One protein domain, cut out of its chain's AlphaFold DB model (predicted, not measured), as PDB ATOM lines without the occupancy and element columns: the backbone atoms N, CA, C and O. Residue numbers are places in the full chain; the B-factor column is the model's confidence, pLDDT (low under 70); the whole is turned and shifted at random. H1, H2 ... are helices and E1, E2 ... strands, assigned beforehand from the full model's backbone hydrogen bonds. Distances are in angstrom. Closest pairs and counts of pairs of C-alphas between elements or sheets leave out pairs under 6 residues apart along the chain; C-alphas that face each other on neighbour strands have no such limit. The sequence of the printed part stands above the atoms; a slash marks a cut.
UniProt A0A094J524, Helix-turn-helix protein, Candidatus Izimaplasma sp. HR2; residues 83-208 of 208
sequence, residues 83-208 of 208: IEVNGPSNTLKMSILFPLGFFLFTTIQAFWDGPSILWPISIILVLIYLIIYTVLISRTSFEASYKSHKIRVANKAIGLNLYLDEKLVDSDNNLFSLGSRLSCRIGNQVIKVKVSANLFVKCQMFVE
ATOM      1  N   ILE A  83       2.604  37.090  11.692       70.81
ATOM      2  CA  ILE A  83       3.402  38.314  11.664       70.81
ATOM      3  C   ILE A  83       4.870  37.894  11.599       70.81
ATOM      4  O   ILE A  83       5.321  37.083  12.412       70.81
ATOM      5  N   GLU A  84       5.621  38.432  10.638       67.31
ATOM      6  CA  GLU A  84       7.060  38.197  10.560       67.31
ATOM      7  C   GLU A  84       7.733  38.771  11.811       67.31
ATOM      8  O   GLU A  84       7.646  39.965  12.110       67.31
ATOM      9  N   VAL A  85       8.375  37.888  12.574       73.94
ATOM     10  CA  VAL A  85       9.036  38.245  13.825       73.94
ATOM     11  C   VAL A  85      10.538  38.292  13.597       73.94
ATOM     12  O   VAL A  85      11.175  37.268  13.329       73.94
ATOM     13  N   ASN A  86      11.126  39.467  13.792       72.19
ATOM     14  CA  ASN A  86      12.573  39.612  13.792       72.19
ATOM     15  C   ASN A  86      13.127  39.069  15.112       72.19
ATOM     16  O   ASN A  86      12.796  39.553  16.195       72.19
ATOM     17  N   GLY A  87      13.936  38.012  15.015       73.19
ATOM     18  CA  GLY A  87      14.598  37.369  16.148       73.19
ATOM     19  C   GLY A  87      16.085  37.723  16.260       73.19
ATOM     20  O   GLY A  87      16.582  38.590  15.539       73.19
ATOM     21  N   PRO A  88      16.835  37.027  17.136       71.12
ATOM     22  CA  PRO A  88      18.272  37.243  17.268       71.12
ATOM     23  C   PRO A  88      19.012  36.978  15.955       71.12
ATOM     24  O   PRO A  88      18.683  36.036  15.219       71.12
ATOM     25  N   SER A  89      20.035  37.797  15.693       74.94
ATOM     26  CA  SER A  89      20.817  37.751  14.460       74.94
ATOM     27  C   SER A  89      21.413  36.364  14.215       74.94
ATOM     28  O   SER A  89      21.850  35.663  15.133       74.94
ATOM     29  N   ASN A  90      21.494  35.969  12.944       71.69
ATOM     30  CA  ASN A  90      22.122  34.699  12.574       71.69
ATOM     31  C   ASN A  90      23.604  34.643  12.977       71.69
ATOM     32  O   ASN A  90      24.125  33.561  13.223       71.69
ATOM     33  N   THR A  91      24.268  35.791  13.140       73.44
ATOM     34  CA  THR A  91      25.644  35.871  13.651       73.44
ATOM     35  C   THR A  91      25.772  35.348  15.084       73.44
ATOM     36  O   THR A  91      26.712  34.611  15.371       73.44
ATOM     37  N   LEU A  92      24.804  35.650  15.957       77.06
ATOM     38  CA  LEU A  92      24.771  35.138  17.327       77.06
ATOM     39  C   LEU A  92      24.508  33.629  17.341       77.06
ATOM     40  O   LEU A  92      25.129  32.906  18.103       77.06
ATOM     41  N   LYS A  93      23.655  33.117  16.446       76.44
ATOM     42  CA  LYS A  93      23.420  31.666  16.330       76.44
ATOM     43  C   LYS A  93      24.668  30.915  15.857       76.44
ATOM     44  O   LYS A  93      24.947  29.828  16.349       76.44
ATOM     45  N   MET A  94      25.427  31.493  14.925       78.75
ATOM     46  CA  MET A  94      26.629  30.867  14.361       78.75
ATOM     47  C   MET A  94      27.845  30.933  15.292       78.75
ATOM     48  O   MET A  94      28.763  30.126  15.142       78.75
ATOM     49  N   SER A  95      27.862  31.837  16.277       82.06
ATOM     50  CA  SER A  95      29.006  31.965  17.185       82.06
ATOM     51  C   SER A  95      29.240  30.710  18.032       82.06
ATOM     52  O   SER A  95      30.371  30.476  18.447       82.06
ATOM     53  N   ILE A  96      28.220  29.860  18.234       81.00
ATOM     54  CA  ILE A  96      28.343  28.591  18.977       81.00
ATOM     55  C   ILE A  96      29.291  27.585  18.312       81.00
ATOM     56  O   ILE A  96      29.861  26.734  18.991       81.00
ATOM     57  N   LEU A  97      29.500  27.698  16.997       85.06
ATOM     58  CA  LEU A  97      30.315  26.753  16.236       85.06
ATOM     59  C   LEU A  97      31.819  26.933  16.496       85.06
ATOM     60  O   LEU A  97      32.567  25.960  16.478       85.06
ATOM     61  N   PHE A  98      32.258  28.160  16.792       85.75
ATOM     62  CA  PHE A  98      33.662  28.486  17.060       85.75
ATOM     63  C   PHE A  98      34.251  27.766  18.289       85.75
ATOM     64  O   PHE A  98      35.259  27.076  18.138       85.75
ATOM     65  N   PRO A  99      33.664  27.868  19.498       86.81
ATOM     66  CA  PRO A  99      34.190  27.186  20.681       86.81
ATOM     67  C   PRO A  99      34.038  25.666  20.588       86.81
ATOM     68  O   PRO A  99      34.915  24.944  21.058       86.81
ATOM     69  N   LEU A 100      32.978  25.175  19.932       86.50
ATOM     70  CA  LEU A 100      32.804  23.748  19.663       86.50
ATOM     71  C   LEU A 100      33.939  23.220  18.772       86.50
ATOM     72  O   LEU A 100      34.539  22.192  19.072       86.50
ATOM     73  N   GLY A 101      34.276  23.964  17.714       90.19
ATOM     74  CA  GLY A 101      35.392  23.652  16.824       90.19
ATOM     75  C   GLY A 101      36.748  23.697  17.530       90.19
ATOM     76  O   GLY A 101      37.560  22.796  17.338       90.19
ATOM     77  N   PHE A 102      36.980  24.692  18.393       88.75
ATOM     78  CA  PHE A 102      38.220  24.797  19.171       88.75
ATOM     79  C   PHE A 102      38.392  23.628  20.151       88.75
ATOM     80  O   PHE A 102      39.477  23.062  20.247       88.75
ATOM     81  N   PHE A 103      37.321  23.224  20.836       90.88
ATOM     82  CA  PHE A 103      37.346  22.061  21.722       90.88
ATOM     83  C   PHE A 103      37.578  20.751  20.958       90.88
ATOM     84  O   PHE A 103      38.406  19.938  21.358       90.88
ATOM     85  N   LEU A 104      36.908  20.560  19.816       92.88
ATOM     86  CA  LEU A 104      37.153  19.394  18.964       92.88
ATOM     87  C   LEU A 104      38.613  19.349  18.498       92.88
ATOM     88  O   LEU A 104      39.255  18.304  18.580       92.88
ATOM     89  N   PHE A 105      39.174  20.490  18.102       92.31
ATOM     90  CA  PHE A 105      40.574  20.588  17.708       92.31
ATOM     91  C   PHE A 105      41.538  20.148  18.823       92.31
ATOM     92  O   PHE A 105      42.409  19.312  18.575       92.31
ATOM     93  N   THR A 106      41.363  20.632  20.061       90.88
ATOM     94  CA  THR A 106      42.234  20.235  21.184       90.88
ATOM     95  C   THR A 106      42.052  18.767  21.575       90.88
ATOM     96  O   THR A 106      43.023  18.123  21.970       90.88
ATOM     97  N   THR A 107      40.846  18.204  21.435       89.81
ATOM     98  CA  THR A 107      40.600  16.770  21.689       89.81
ATOM     99  C   THR A 107      41.283  15.864  20.666       89.81
ATOM    100  O   THR A 107      41.844  14.839  21.043       89.81
ATOM    101  N   ILE A 108      41.289  16.253  19.386       93.75
ATOM    102  CA  ILE A 108      41.951  15.491  18.319       93.75
ATOM    103  C   ILE A 108      43.468  15.504  18.527       93.75
ATOM    104  O   ILE A 108      44.103  14.459  18.427       93.75
ATOM    105  N   GLN A 109      44.050  16.659  18.871       91.38
ATOM    106  CA  GLN A 109      45.481  16.734  19.188       91.38
ATOM    107  C   GLN A 109      45.857  15.864  20.391       91.38
ATOM    108  O   GLN A 109      46.862  15.156  20.350       91.38
ATOM    109  N   ALA A 110      45.024  15.855  21.435       92.31
ATOM    110  CA  ALA A 110      45.275  15.060  22.634       92.31
ATOM    111  C   ALA A 110      45.316  13.542  22.373       92.31
ATOM    112  O   ALA A 110      45.918  12.810  23.155       92.31
ATOM    113  N   PHE A 111      44.703  13.061  21.285       92.69
ATOM    114  CA  PHE A 111      44.774  11.655  20.884       92.69
ATOM    115  C   PHE A 111      46.155  11.263  20.337       92.69
ATOM    116  O   PHE A 111      46.589  10.134  20.550       92.69
ATOM    117  N   TRP A 112      46.839  12.178  19.641       94.38
ATOM    118  CA  TRP A 112      48.126  11.897  18.997       94.38
ATOM    119  C   TRP A 112      49.312  12.146  19.933       94.38
ATOM    120  O   TRP A 112      50.181  11.291  20.076       94.38
ATOM    121  N   ASP A 113      49.307  13.295  20.613       92.38
ATOM    122  CA  ASP A 113      50.439  13.773  21.421       92.38
ATOM    123  C   ASP A 113      50.204  13.619  22.936       92.38
ATOM    124  O   ASP A 113      51.057  13.970  23.755       92.38
ATOM    125  N   GLY A 114      49.043  13.086  23.328       90.69
ATOM    126  CA  GLY A 114      48.593  13.022  24.715       90.69
ATOM    127  C   GLY A 114      47.973  14.339  25.219       90.69
ATOM    128  O   GLY A 114      48.069  15.389  24.577       90.69
ATOM    129  N   PRO A 115      47.297  14.317  26.383       89.06
ATOM    130  CA  PRO A 115      46.609  15.488  26.918       89.06
ATOM    131  C   PRO A 115      47.604  16.545  27.416       89.06
ATOM    132  O   PRO A 115      48.255  16.386  28.449       89.06
ATOM    133  N   SER A 116      47.686  17.660  26.694       89.06
ATOM    134  CA  SER A 116      48.440  18.847  27.103       89.06
ATOM    135  C   SER A 116      47.620  19.750  28.033       89.06
ATOM    136  O   SER A 116      46.399  19.625  28.142       89.06
ATOM    137  N   ILE A 117      48.275  20.730  28.670       89.75
ATOM    138  CA  ILE A 117      47.607  21.699  29.560       89.75
ATOM    139  C   ILE A 117      46.542  22.550  28.843       89.75
ATOM    140  O   ILE A 117      45.646  23.096  29.482       89.75
ATOM    141  N   LEU A 118      46.596  22.630  27.510       85.50
ATOM    142  CA  LEU A 118      45.614  23.344  26.694       85.50
ATOM    143  C   LEU A 118      44.248  22.646  26.679       85.50
ATOM    144  O   LEU A 118      43.225  23.314  26.521       85.50
ATOM    145  N   TRP A 119      44.205  21.327  26.887       88.31
ATOM    146  CA  TRP A 119      42.960  20.561  26.890       88.31
ATOM    147  C   TRP A 119      42.008  20.975  28.030       88.31
ATOM    148  O   TRP A 119      40.899  21.427  27.725       88.31
ATOM    149  N   PRO A 120      42.405  20.967  29.321       89.69
ATOM    150  CA  PRO A 120      41.537  21.453  30.397       89.69
ATOM    151  C   PRO A 120      41.219  22.953  30.283       89.69
ATOM    152  O   PRO A 120      40.104  23.363  30.607       89.69
ATOM    153  N   ILE A 121      42.142  23.775  29.765       90.12
ATOM    154  CA  ILE A 121      41.889  25.206  29.516       90.12
ATOM    155  C   ILE A 121      40.761  25.382  28.490       90.12
ATOM    156  O   ILE A 121      39.867  26.203  28.693       90.12
ATOM    157  N   SER A 122      40.755  24.584  27.417       88.56
ATOM    158  CA  SER A 122      39.706  24.649  26.397       88.56
ATOM    159  C   SER A 122      38.320  24.302  26.951       88.56
ATOM    160  O   SER A 122      37.350  24.972  26.604       88.56
ATOM    161  N   ILE A 123      38.224  23.351  27.889       89.00
ATOM    162  CA  ILE A 123      36.964  23.005  28.572       89.00
ATOM    163  C   ILE A 123      36.443  24.199  29.378       89.00
ATOM    164  O   ILE A 123      35.274  24.566  29.262       89.00
ATOM    165  N   ILE A 124      37.310  24.840  30.168       91.06
ATOM    166  CA  ILE A 124      36.934  26.002  30.987       91.06
ATOM    167  C   ILE A 124      36.465  27.160  30.097       91.06
ATOM    168  O   ILE A 124      35.444  27.783  30.386       91.06
ATOM    169  N   LEU A 125      37.159  27.422  28.985       89.44
ATOM    170  CA  LEU A 125      36.765  28.457  28.028       89.44
ATOM    171  C   LEU A 125      35.406  28.170  27.379       89.44
ATOM    172  O   LEU A 125      34.602  29.091  27.242       89.44
ATOM    173  N   VAL A 126      35.113  26.910  27.034       90.06
ATOM    174  CA  VAL A 126      33.789  26.510  26.527       90.06
ATOM    175  C   VAL A 126      32.709  26.752  27.578       90.06
ATOM    176  O   VAL A 126      31.663  27.305  27.249       90.06
ATOM    177  N   LEU A 127      32.950  26.402  28.844       89.75
ATOM    178  CA  LEU A 127      31.985  26.627  29.926       89.75
ATOM    179  C   LEU A 127      31.710  28.120  30.144       89.75
ATOM    180  O   LEU A 127      30.549  28.525  30.225       89.75
ATOM    181  N   ILE A 128      32.755  28.952  30.167       90.81
ATOM    182  CA  ILE A 128      32.619  30.414  30.255       90.81
ATOM    183  C   ILE A 128      31.834  30.947  29.054       90.81
ATOM    184  O   ILE A 128      30.911  31.745  29.221       90.81
ATOM    185  N   TYR A 129      32.151  30.475  27.846       89.31
ATOM    186  CA  TYR A 129      31.429  30.852  26.639       89.31
ATOM    187  C   TYR A 129      29.945  30.470  26.717       89.31
ATOM    188  O   TYR A 129      29.099  31.295  26.387       89.31
ATOM    189  N   LEU A 130      29.604  29.265  27.188       86.12
ATOM    190  CA  LEU A 130      28.214  28.825  27.351       86.12
ATOM    191  C   LEU A 130      27.447  29.721  28.333       86.12
ATOM    192  O   LEU A 130      26.296  30.081  28.076       86.12
ATOM    193  N   ILE A 131      28.088  30.146  29.421       86.12
ATOM    194  CA  ILE A 131      27.493  31.092  30.375       86.12
ATOM    195  C   ILE A 131      27.252  32.450  29.700       86.12
ATOM    196  O   ILE A 131      26.151  32.989  29.771       86.12
ATOM    197  N   ILE A 132      28.235  32.991  28.976       85.56
ATOM    198  CA  ILE A 132      28.076  34.256  28.239       85.56
ATOM    199  C   ILE A 132      26.963  34.136  27.190       85.56
ATOM    200  O   ILE A 132      26.124  35.024  27.060       85.56
ATOM    201  N   TYR A 133      26.919  33.021  26.469       83.12
ATOM    202  CA  TYR A 133      25.949  32.756  25.416       83.12
ATOM    203  C   TYR A 133      24.513  32.690  25.949       83.12
ATOM    204  O   TYR A 133      23.613  33.304  25.375       83.12
ATOM    205  N   THR A 134      24.292  32.019  27.083       77.69
ATOM    206  CA  THR A 134      22.970  31.979  27.732       77.69
ATOM    207  C   THR A 134      22.527  33.365  28.208       77.69
ATOM    208  O   THR A 134      21.368  33.735  28.016       77.69
ATOM    209  N   VAL A 135      23.446  34.182  28.734       80.50
ATOM    210  CA  VAL A 135      23.166  35.581  29.108       80.50
ATOM    211  C   VAL A 135      22.832  36.438  27.886       80.50
ATOM    212  O   VAL A 135      21.902  37.243  27.938       80.50
ATOM    213  N   LEU A 136      23.549  36.267  26.773       79.69
ATOM    214  CA  LEU A 136      23.264  36.990  25.534       79.69
ATOM    215  C   LEU A 136      21.886  36.623  24.978       79.69
ATOM    216  O   LEU A 136      21.115  37.528  24.677       79.69
ATOM    217  N   ILE A 137      21.534  35.332  24.922       74.25
ATOM    218  CA  ILE A 137      20.191  34.877  24.519       74.25
ATOM    219  C   ILE A 137      19.112  35.430  25.454       74.25
ATOM    220  O   ILE A 137      18.049  35.847  24.991       74.25
ATOM    221  N   SER A 138      19.380  35.478  26.759       72.56
ATOM    222  CA  SER A 138      18.460  36.048  27.749       72.56
ATOM    223  C   SER A 138      18.149  37.527  27.481       72.56
ATOM    224  O   SER A 138      17.055  37.987  27.778       72.56
ATOM    225  N   ARG A 139      19.066  38.269  26.845       72.50
ATOM    226  CA  ARG A 139      18.859  39.676  26.454       72.50
ATOM    227  C   ARG A 139      18.190  39.868  25.096       72.50
ATOM    228  O   ARG A 139      17.941  41.008  24.707       72.50
ATOM    229  N   THR A 140      17.930  38.798  24.352       76.38
ATOM    230  CA  THR A 140      17.307  38.918  23.031       76.38
ATOM    231  C   THR A 140      15.817  39.226  23.174       76.38
ATOM    232  O   THR A 140      15.113  38.628  23.987       76.38
ATOM    233  N   SER A 141      15.337  40.188  22.389       80.06
ATOM    234  CA  SER A 141      13.910  40.451  22.217       80.06
ATOM    235  C   SER A 141      13.497  40.159  20.787       80.06
ATOM    236  O   SER A 141      14.279  40.316  19.853       80.06
ATOM    237  N   PHE A 142      12.256  39.726  20.642       83.38
ATOM    238  CA  PHE A 142      11.583  39.529  19.377       83.38
ATOM    239  C   PHE A 142      10.718  40.752  19.093       83.38
ATOM    240  O   PHE A 142       9.977  41.195  19.970       83.38
ATOM    241  N   GLU A 143      10.808  41.291  17.884       81.69
ATOM    242  CA  GLU A 143      10.079  42.497  17.490       81.69
ATOM    243  C   GLU A 143       9.246  42.239  16.238       81.69
ATOM    244  O   GLU A 143       9.687  41.562  15.306       81.69
ATOM    245  N   ALA A 144       8.034  42.785  16.236       82.31
ATOM    246  CA  ALA A 144       7.071  42.691  15.154       82.31
ATOM    247  C   ALA A 144       6.262  43.995  15.062       82.31
ATOM    248  O   ALA A 144       6.098  44.713  16.052       82.31
ATOM    249  N   SER A 145       5.740  44.317  13.878       80.94
ATOM    250  CA  SER A 145       4.853  45.471  13.689       80.94
ATOM    251  C   SER A 145       3.548  45.040  13.036       80.94
ATOM    252  O   SER A 145       3.556  44.298  12.058       80.94
ATOM    253  N   TYR A 146       2.426  45.514  13.581       79.50
ATOM    254  CA  TYR A 146       1.089  45.216  13.076       79.50
ATOM    255  C   TYR A 146       0.196  46.454  13.165       79.50
ATOM    256  O   TYR A 146       0.076  47.048  14.233       79.50
ATOM    257  N   LYS A 147      -0.428  46.862  12.048       76.50
ATOM    258  CA  LYS A 147      -1.334  48.032  11.956       76.50
ATOM    259  C   LYS A 147      -0.802  49.292  12.670       76.50
ATOM    260  O   LYS A 147      -1.524  49.930  13.427       76.50
ATOM    261  N   SER A 148       0.466  49.634  12.435       79.56
ATOM    262  CA  SER A 148       1.168  50.780  13.049       79.56
ATOM    263  C   SER A 148       1.448  50.679  14.555       79.56
ATOM    264  O   SER A 148       2.008  51.617  15.118       79.56
ATOM    265  N   HIS A 149       1.143  49.547  15.191       82.56
ATOM    266  CA  HIS A 149       1.562  49.233  16.556       82.56
ATOM    267  C   HIS A 149       2.848  48.399  16.552       82.56
ATOM    268  O   HIS A 149       3.058  47.546  15.676       82.56
ATOM    269  N   LYS A 150       3.725  48.641  17.531       85.50
ATOM    270  CA  LYS A 150       4.945  47.851  17.750       85.50
ATOM    271  C   LYS A 150       4.700  46.815  18.833       85.50
ATOM    272  O   LYS A 150       4.326  47.152  19.954       85.50
ATOM    273  N   ILE A 151       4.957  45.558  18.501       86.12
ATOM    274  CA  ILE A 151       4.832  44.429  19.412       86.12
ATOM    275  C   ILE A 151       6.236  43.926  19.703       86.12
ATOM    276  O   ILE A 151       6.985  43.565  18.795       86.12
ATOM    277  N   ARG A 152       6.597  43.897  20.982       85.81
ATOM    278  CA  ARG A 152       7.913  43.444  21.424       85.81
ATOM    279  C   ARG A 152       7.758  42.370  22.481       85.81
ATOM    280  O   ARG A 152       7.157  42.594  23.523       85.81
ATOM    281  N   VAL A 153       8.341  41.208  22.234       85.50
ATOM    282  CA  VAL A 153       8.412  40.105  23.192       85.50
ATOM    283  C   VAL A 153       9.841  40.035  23.704       85.50
ATOM    284  O   VAL A 153      10.749  39.636  22.980       85.50
ATOM    285  N   ALA A 154      10.064  40.459  24.941       83.19
ATOM    286  CA  ALA A 154      11.386  40.449  25.549       83.19
ATOM    287  C   ALA A 154      11.580  39.188  26.388       83.19
ATOM    288  O   ALA A 154      10.758  38.879  27.256       83.19
ATOM    289  N   ASN A 155      12.690  38.491  26.149       77.50
ATOM    290  CA  ASN A 155      13.112  37.397  27.006       77.50
ATOM    291  C   ASN A 155      13.623  37.947  28.350       77.50
ATOM    292  O   ASN A 155      14.247  39.008  28.416       77.50
ATOM    293  N   LYS A 156      13.325  37.234  29.432       74.12
ATOM    294  CA  LYS A 156      13.825  37.470  30.788       74.12
ATOM    295  C   LYS A 156      14.508  36.194  31.264       74.12
ATOM    296  O   LYS A 156      14.239  35.108  30.768       74.12
ATOM    297  N   ALA A 157      15.329  36.299  32.306       65.38
ATOM    298  CA  ALA A 157      16.015  35.135  32.874       65.38
ATOM    299  C   ALA A 157      15.067  33.982  33.280       65.38
ATOM    300  O   ALA A 157      15.488  32.831  33.275       65.38
ATOM    301  N   ILE A 158      13.818  34.292  33.649       66.06
ATOM    302  CA  ILE A 158      12.841  33.341  34.210       66.06
ATOM    303  C   ILE A 158      11.467  33.465  33.507       66.06
ATOM    304  O   ILE A 158      10.471  32.945  33.988       66.06
ATOM    305  N   GLY A 159      11.368  34.173  32.378       72.25
ATOM    306  CA  GLY A 159      10.057  34.428  31.781       72.25
ATOM    307  C   GLY A 159      10.074  35.252  30.503       72.25
ATOM    308  O   GLY A 159      11.130  35.545  29.948       72.25
ATOM    309  N   LEU A 160       8.889  35.656  30.056       80.19
ATOM    310  CA  LEU A 160       8.679  36.464  28.858       80.19
ATOM    311  C   LEU A 160       7.791  37.657  29.183       80.19
ATOM    312  O   LEU A 160       6.746  37.508  29.810       80.19
ATOM    313  N   ASN A 161       8.180  38.828  28.695       85.50
ATOM    314  CA  ASN A 161       7.360  40.030  28.756       85.50
ATOM    315  C   ASN A 161       6.842  40.370  27.354       85.50
ATOM    316  O   ASN A 161       7.632  40.432  26.410       85.50
ATOM    317  N   LEU A 162       5.547  40.654  27.230       86.00
ATOM    318  CA  LEU A 162       4.916  41.167  26.018       86.00
ATOM    319  C   LEU A 162       4.637  42.664  26.173       86.00
ATOM    320  O   LEU A 162       3.907  43.091  27.071       86.00
ATOM    321  N   TYR A 163       5.196  43.449  25.263       86.56
ATOM    322  CA  TYR A 163       5.011  44.887  25.174       86.56
ATOM    323  C   TYR A 163       4.234  45.250  23.909       86.56
ATOM    324  O   TYR A 163       4.520  44.732  22.827       86.56
ATOM    325  N   LEU A 164       3.293  46.180  24.051       86.88
ATOM    326  CA  LEU A 164       2.596  46.860  22.964       86.88
ATOM    327  C   LEU A 164       2.905  48.353  23.076       86.88
ATOM    328  O   LEU A 164       2.598  48.959  24.101       86.88
ATOM    329  N   ASP A 165       3.539  48.935  22.060       84.94
ATOM    330  CA  ASP A 165       3.976  50.340  22.053       84.94
ATOM    331  C   ASP A 165       4.725  50.737  23.342       84.94
ATOM    332  O   ASP A 165       4.406  51.729  23.997       84.94
ATOM    333  N   GLU A 166       5.699  49.911  23.741       85.19
ATOM    334  CA  GLU A 166       6.506  50.050  24.970       85.19
ATOM    335  C   GLU A 166       5.742  49.896  26.301       85.19
ATOM    336  O   GLU A 166       6.345  49.955  27.374       85.19
ATOM    337  N   LYS A 167       4.432  49.625  26.279       85.75
ATOM    338  CA  LYS A 167       3.655  49.305  27.485       85.75
ATOM    339  C   LYS A 167       3.604  47.801  27.704       85.75
ATOM    340  O   LYS A 167       3.272  47.055  26.790       85.75
ATOM    341  N   LEU A 168       3.907  47.356  28.923       86.44
ATOM    342  CA  LEU A 168       3.759  45.955  29.316       86.44
ATOM    343  C   LEU A 168       2.269  45.587  29.318       86.44
ATOM    344  O   LEU A 168       1.491  46.208  30.040       86.44
ATOM    345  N   VAL A 169       1.887  44.597  28.512       86.56
ATOM    346  CA  VAL A 169       0.496  44.130  28.389       86.56
ATOM    347  C   VAL A 169       0.307  42.774  29.051       86.56
ATOM    348  O   VAL A 169      -0.712  42.551  29.696       86.56
ATOM    349  N   ASP A 170       1.286  41.886  28.902       82.50
ATOM    350  CA  ASP A 170       1.217  40.521  29.411       82.50
ATOM    351  C   ASP A 170       2.618  40.040  29.815       82.50
ATOM    352  O   ASP A 170       3.634  40.529  29.307       82.50
ATOM    353  N   SER A 171       2.692  39.101  30.754       82.25
ATOM    354  CA  SER A 171       3.956  38.514  31.196       82.25
ATOM    355  C   SER A 171       3.758  37.095  31.703       82.25
ATOM    356  O   SER A 171       2.897  36.858  32.547       82.25
ATOM    357  N   ASP A 172       4.622  36.184  31.269       80.25
ATOM    358  CA  ASP A 172       4.705  34.831  31.808       80.25
ATOM    359  C   ASP A 172       5.971  34.709  32.658       80.25
ATOM    360  O   ASP A 172       7.074  34.963  32.172       80.25
ATOM    361  N   ASN A 173       5.806  34.335  33.926       73.19
ATOM    362  CA  ASN A 173       6.890  34.188  34.902       73.19
ATOM    363  C   ASN A 173       7.253  32.718  35.175       73.19
ATOM    364  O   ASN A 173       7.940  32.431  36.158       73.19
ATOM    365  N   ASN A 174       6.772  31.776  34.361       66.06
ATOM    366  CA  ASN A 174       7.120  30.370  34.522       66.06
ATOM    367  C   ASN A 174       8.572  30.094  34.105       66.06
ATOM    368  O   ASN A 174       8.998  30.428  32.994       66.06
ATOM    369  N   LEU A 175       9.306  29.398  34.986       45.38
ATOM    370  CA  LEU A 175      10.594  28.780  34.665       45.38
ATOM    371  C   LEU A 175      10.385  27.877  33.443       45.38
ATOM    372  O   LEU A 175       9.656  26.895  33.532       45.38
ATOM    373  N   PHE A 176      11.037  28.204  32.325       52.81
ATOM    374  CA  PHE A 176      10.884  27.519  31.037       52.81
ATOM    375  C   PHE A 176       9.525  27.754  30.367       52.81
ATOM    376  O   PHE A 176       8.773  26.822  30.101       52.81
ATOM    377  N   SER A 177       9.263  29.003  29.978       51.59
ATOM    378  CA  SER A 177       8.130  29.433  29.142       51.59
ATOM    379  C   SER A 177       8.095  28.820  27.720       51.59
ATOM    380  O   SER A 177       7.524  29.398  26.796       51.59
ATOM    381  N   LEU A 178       8.742  27.672  27.491       52.62
ATOM    382  CA  LEU A 178       8.640  26.906  26.254       52.62
ATOM    383  C   LEU A 178       7.198  26.401  26.119       52.62
ATOM    384  O   LEU A 178       6.779  25.494  26.831       52.62
ATOM    385  N   GLY A 179       6.439  26.985  25.194       53.59
ATOM    386  CA  GLY A 179       5.015  26.699  25.013       53.59
ATOM    387  C   GLY A 179       4.082  27.703  25.689       53.59
ATOM    388  O   GLY A 179       2.866  27.498  25.651       53.59
ATOM    389  N   SER A 180       4.617  28.789  26.257       58.97
ATOM    390  CA  SER A 180       3.795  29.879  26.768       58.97
ATOM    391  C   SER A 180       2.972  30.519  25.652       58.97
ATOM    392  O   SER A 180       3.398  30.633  24.493       58.97
ATOM    393  N   ARG A 181       1.748  30.899  26.014       67.44
ATOM    394  CA  ARG A 181       0.804  31.600  25.148       67.44
ATOM    395  C   ARG A 181       0.558  32.958  25.779       67.44
ATOM    396  O   ARG A 181      -0.182  33.042  26.750       67.44
ATOM    397  N   LEU A 182       1.214  33.982  25.252       77.38
ATOM    398  CA  LEU A 182       0.934  35.367  25.627       77.38
ATOM    399  C   LEU A 182      -0.114  35.918  24.669       77.38
ATOM    400  O   LEU A 182      -0.208  35.466  23.523       77.38
ATOM    401  N   SER A 183      -0.894  36.895  25.112       79.12
ATOM    402  CA  SER A 183      -1.850  37.547  24.221       79.12
ATOM    403  C   SER A 183      -1.939  39.044  24.462       79.12
ATOM    404  O   SER A 183      -1.869  39.513  25.594       79.12
ATOM    405  N   CYS A 184      -2.111  39.813  23.390       82.00
ATOM    406  CA  CYS A 184      -2.462  41.223  23.485       82.00
ATOM    407  C   CYS A 184      -3.656  41.538  22.585       82.00
ATOM    408  O   CYS A 184      -3.867  40.907  21.551       82.00
ATOM    409  N   ARG A 185      -4.463  42.517  22.993       79.06
ATOM    410  CA  ARG A 185      -5.635  42.961  22.234       79.06
ATOM    411  C   ARG A 185      -5.335  44.293  21.559       79.06
ATOM    412  O   ARG A 185      -4.935  45.240  22.234       79.06
ATOM    413  N   ILE A 186      -5.574  44.374  20.252       78.75
ATOM    414  CA  ILE A 186      -5.468  45.611  19.469       78.75
ATOM    415  C   ILE A 186      -6.833  45.869  18.827       78.75
ATOM    416  O   ILE A 186      -7.236  45.199  17.876       78.75
ATOM    417  N   GLY A 187      -7.592  46.816  19.385       77.69
ATOM    418  CA  GLY A 187      -8.974  47.068  18.970       77.69
ATOM    419  C   GLY A 187      -9.869  45.838  19.178       77.69
ATOM    420  O   GLY A 187     -10.105  45.418  20.315       77.69
ATOM    421  N   ASN A 188     -10.370  45.259  18.080       74.69
ATOM    422  CA  ASN A 188     -11.234  44.074  18.109       74.69
ATOM    423  C   ASN A 188     -10.522  42.752  17.768       74.69
ATOM    424  O   ASN A 188     -11.187  41.726  17.718       74.69
ATOM    425  N   GLN A 189      -9.207  42.780  17.538       76.81
ATOM    426  CA  GLN A 189      -8.401  41.597  17.215       76.81
ATOM    427  C   GLN A 189      -7.554  41.164  18.410       76.81
ATOM    428  O   GLN A 189      -7.113  42.007  19.207       76.81
ATOM    429  N   VAL A 190      -7.308  39.860  18.515       77.62
ATOM    430  CA  VAL A 190      -6.475  39.275  19.571       77.62
ATOM    431  C   VAL A 190      -5.220  38.697  18.941       77.62
ATOM    432  O   VAL A 190      -5.273  37.782  18.133       77.62
ATOM    433  N   ILE A 191      -4.064  39.217  19.332       80.56
ATOM    434  CA  ILE A 191      -2.781  38.693  18.881       80.56
ATOM    435  C   ILE A 191      -2.311  37.676  19.903       80.56
ATOM    436  O   ILE A 191      -2.058  38.019  21.059       80.56
ATOM    437  N   LYS A 192      -2.182  36.422  19.476       81.31
ATOM    438  CA  LYS A 192      -1.607  35.336  20.266       81.31
ATOM    439  C   LYS A 192      -0.141  35.167  19.897       81.31
ATOM    440  O   LYS A 192       0.213  35.027  18.730       81.31
ATOM    441  N   VAL A 193       0.714  35.129  20.904       80.12
ATOM    442  CA  VAL A 193       2.149  34.900  20.764       80.12
ATOM    443  C   VAL A 193       2.468  33.521  21.316       80.12
ATOM    444  O   VAL A 193       2.200  33.227  22.480       80.12
ATOM    445  N   LYS A 194       3.071  32.680  20.480       79.12
ATOM    446  CA  LYS A 194       3.574  31.359  20.843       79.12
ATOM    447  C   LYS A 194       5.092  31.371  20.773       79.12
ATOM    448  O   LYS A 194       5.675  31.541  19.701       79.12
ATOM    449  N   VAL A 195       5.735  31.134  21.909       74.06
ATOM    450  CA  VAL A 195       7.188  30.948  21.964       74.06
ATOM    451  C   VAL A 195       7.484  29.461  22.110       74.06
ATOM    452  O   VAL A 195       7.037  28.801  23.044       74.06
ATOM    453  N   SER A 196       8.231  28.915  21.156       68.25
ATOM    454  CA  SER A 196       8.706  27.530  21.164       68.25
ATOM    455  C   SER A 196      10.226  27.535  21.200       68.25
ATOM    456  O   SER A 196      10.853  28.376  20.557       68.25
ATOM    457  N   ALA A 197      10.846  26.609  21.926       58.97
ATOM    458  CA  ALA A 197      12.280  26.400  21.794       58.97
ATOM    459  C   ALA A 197      12.536  24.968  21.331       58.97
ATOM    460  O   ALA A 197      12.371  24.013  22.083       58.97
ATOM    461  N   ASN A 198      12.907  24.850  20.056       61.97
ATOM    462  CA  ASN A 198      13.548  23.648  19.529       61.97
ATOM    463  C   ASN A 198      15.068  23.879  19.617       61.97
ATOM    464  O   ASN A 198      15.551  24.457  20.586       61.97
ATOM    465  N   LEU A 199      15.829  23.526  18.577       51.16
ATOM    466  CA  LEU A 199      17.266  23.825  18.477       51.16
ATOM    467  C   LEU A 199      17.594  25.328  18.650       51.16
ATOM    468  O   LEU A 199      18.701  25.689  19.033       51.16
ATOM    469  N   PHE A 200      16.616  26.199  18.380       62.88
ATOM    470  CA  PHE A 200      16.664  27.639  18.617       62.88
ATOM    471  C   PHE A 200      15.308  28.117  19.151       62.88
ATOM    472  O   PHE A 200      14.268  27.545  18.807       62.88
ATOM    473  N   VAL A 201      15.312  29.192  19.947       69.31
ATOM    474  CA  VAL A 201      14.083  29.880  20.371       69.31
ATOM    475  C   VAL A 201      13.430  30.521  19.144       69.31
ATOM    476  O   VAL A 201      14.062  31.304  18.431       69.31
ATOM    477  N   LYS A 202      12.169  30.174  18.891       72.06
ATOM    478  CA  LYS A 202      11.327  30.714  17.823       72.06
ATOM    479  C   LYS A 202      10.079  31.344  18.432       72.06
ATOM    480  O   LYS A 202       9.376  30.711  19.219       72.06
ATOM    481  N   CYS A 203       9.798  32.575  18.030       74.50
ATOM    482  CA  CYS A 203       8.585  33.298  18.381       74.50
ATOM    483  C   CYS A 203       7.680  33.351  17.147       74.50
ATOM    484  O   CYS A 203       8.132  33.759  16.079       74.50
ATOM    485  N   GLN A 204       6.438  32.898  17.286       77.25
ATOM    486  CA  GLN A 204       5.400  33.003  16.264       77.25
ATOM    487  C   GLN A 204       4.263  33.849  16.826       77.25
ATOM    488  O   GLN A 204       3.820  33.620  17.952       77.25
ATOM    489  N   MET A 205       3.802  34.824  16.052       77.69
ATOM    490  CA  MET A 205       2.654  35.650  16.406       77.69
ATOM    491  C   MET A 205       1.543  35.405  15.401       77.69
ATOM    492  O   MET A 205       1.803  35.338  14.201       77.69
ATOM    493  N   PHE A 206       0.325  35.291  15.908       78.62
ATOM    494  CA  PHE A 206      -0.864  35.029  15.121       78.62
ATOM    495  C   PHE A 206      -1.950  36.030  15.496       78.62
ATOM    496  O   PHE A 206      -2.101  36.353  16.674       78.62
ATOM    497  N   VAL A 207      -2.699  36.510  14.510       73.81
ATOM    498  CA  VAL A 207      -3.834  37.416  14.718       73.81
ATOM    499  C   VAL A 207      -5.122  36.614  14.612       73.81
ATOM    500  O   VAL A 207      -5.331  36.031  13.565       73.81
ATOM    501  N   GLU A 208      -5.950  36.607  15.657       67.06
ATOM    502  CA  GLU A 208      -7.307  36.027  15.707       67.06
ATOM    503  C   GLU A 208      -8.390  37.110  15.566       67.06
ATOM    504  O   GLU A 208      -8.197  38.240  16.097       67.06
TER     505      GLU A 208
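What this domain is: This is residues 83 to 208 of the 208 residues of the protein "Helix-turn-helix protein" of Candidatus Izimaplasma sp. HR2 (UniProt A0A094J524). A long helical hairpin, H2 and H3, sticks out from one end of a compact head of strands, a sandwich of a four-stranded and a three-stranded sheet set face to face. The short helix H1 lies at the root of that arm, near H3. The printed part has 126 residues with three named helices followed by seven named strands; the sheets, in the orders E1 E2 E3 E4 and E5 E6 E7, are antiparallel, and the class is mixed, helices and strands. The whole is loose, with a radius of gyration of the C-alphas of 19.5 A, and spans 69 by 24 by 21 A.

How they stand to each other: H1, residues 90 to 94, and H2, residues 97 to 113, meet only through their link. H1 is near H3, residues 118 to 138, with 5 pairs of C-alphas within 10 A. H2 and H3 form a helical hairpin and touch, opposite ways at a shallow tilt of 13 degrees; their closest C-alphas, of Thr 106 and Trp 119, are 5.8 A apart. Every O i to N i+4 pair is within hydrogen-bond range in H1 and H3, and 12 of 13 are in H2. E1, residues 141 to 146, E2, residues 149 to 156, E3, residues 159 to 164, and E4, residues 167 to 172, form a twisted meander, each strand the antiparallel neighbour of the one before. Within hydrogen-bond range are N 144 and O 151 at 2.9 A, N 154 and O 161 at 2.8 A, and N 162 and O 170 at 2.8 A. H3 only grazes this sheet with residues 135 to 138; the C-alphas of Ser 138 and Asn 155, the closest of H3 and E2, are 5.6 A apart. E5, residues 181 to 186, E6, residues 189 to 197, and E7, residues 201 to 207, form a second meander, with N 184 and O 191 at 2.9 A and N 194 and O 204 at 2.8 A. In the sandwich the facing parts are 9.1 A centre to centre, with strands at 23 degrees; Asp 170 and Leu 182 have the closest C-alphas of E4 and E5, 6.4 A.

Where its parts are: H1 begins at C-alpha 90 (22.122, 34.699, 12.574). H2 measures 24.5 A and H3 30.0 A from first to last C-alpha, and H2 ends at C-alpha 113 (50.439, 13.773, 21.421). E2 measures 22.2 A, E6 26.1 A and E7 20.2 A; E7 ends at C-alpha 207 (-3.834, 37.416, 14.718).

The domain as a whole: The C-alphas farthest apart, of Asp 113 and Asn 188, are 68.8 A apart. The printed part has no cut and no long link. Mean pLDDT of the printed part is 79.4; residues 174 to 181 and 196 to 201 are among those under 70.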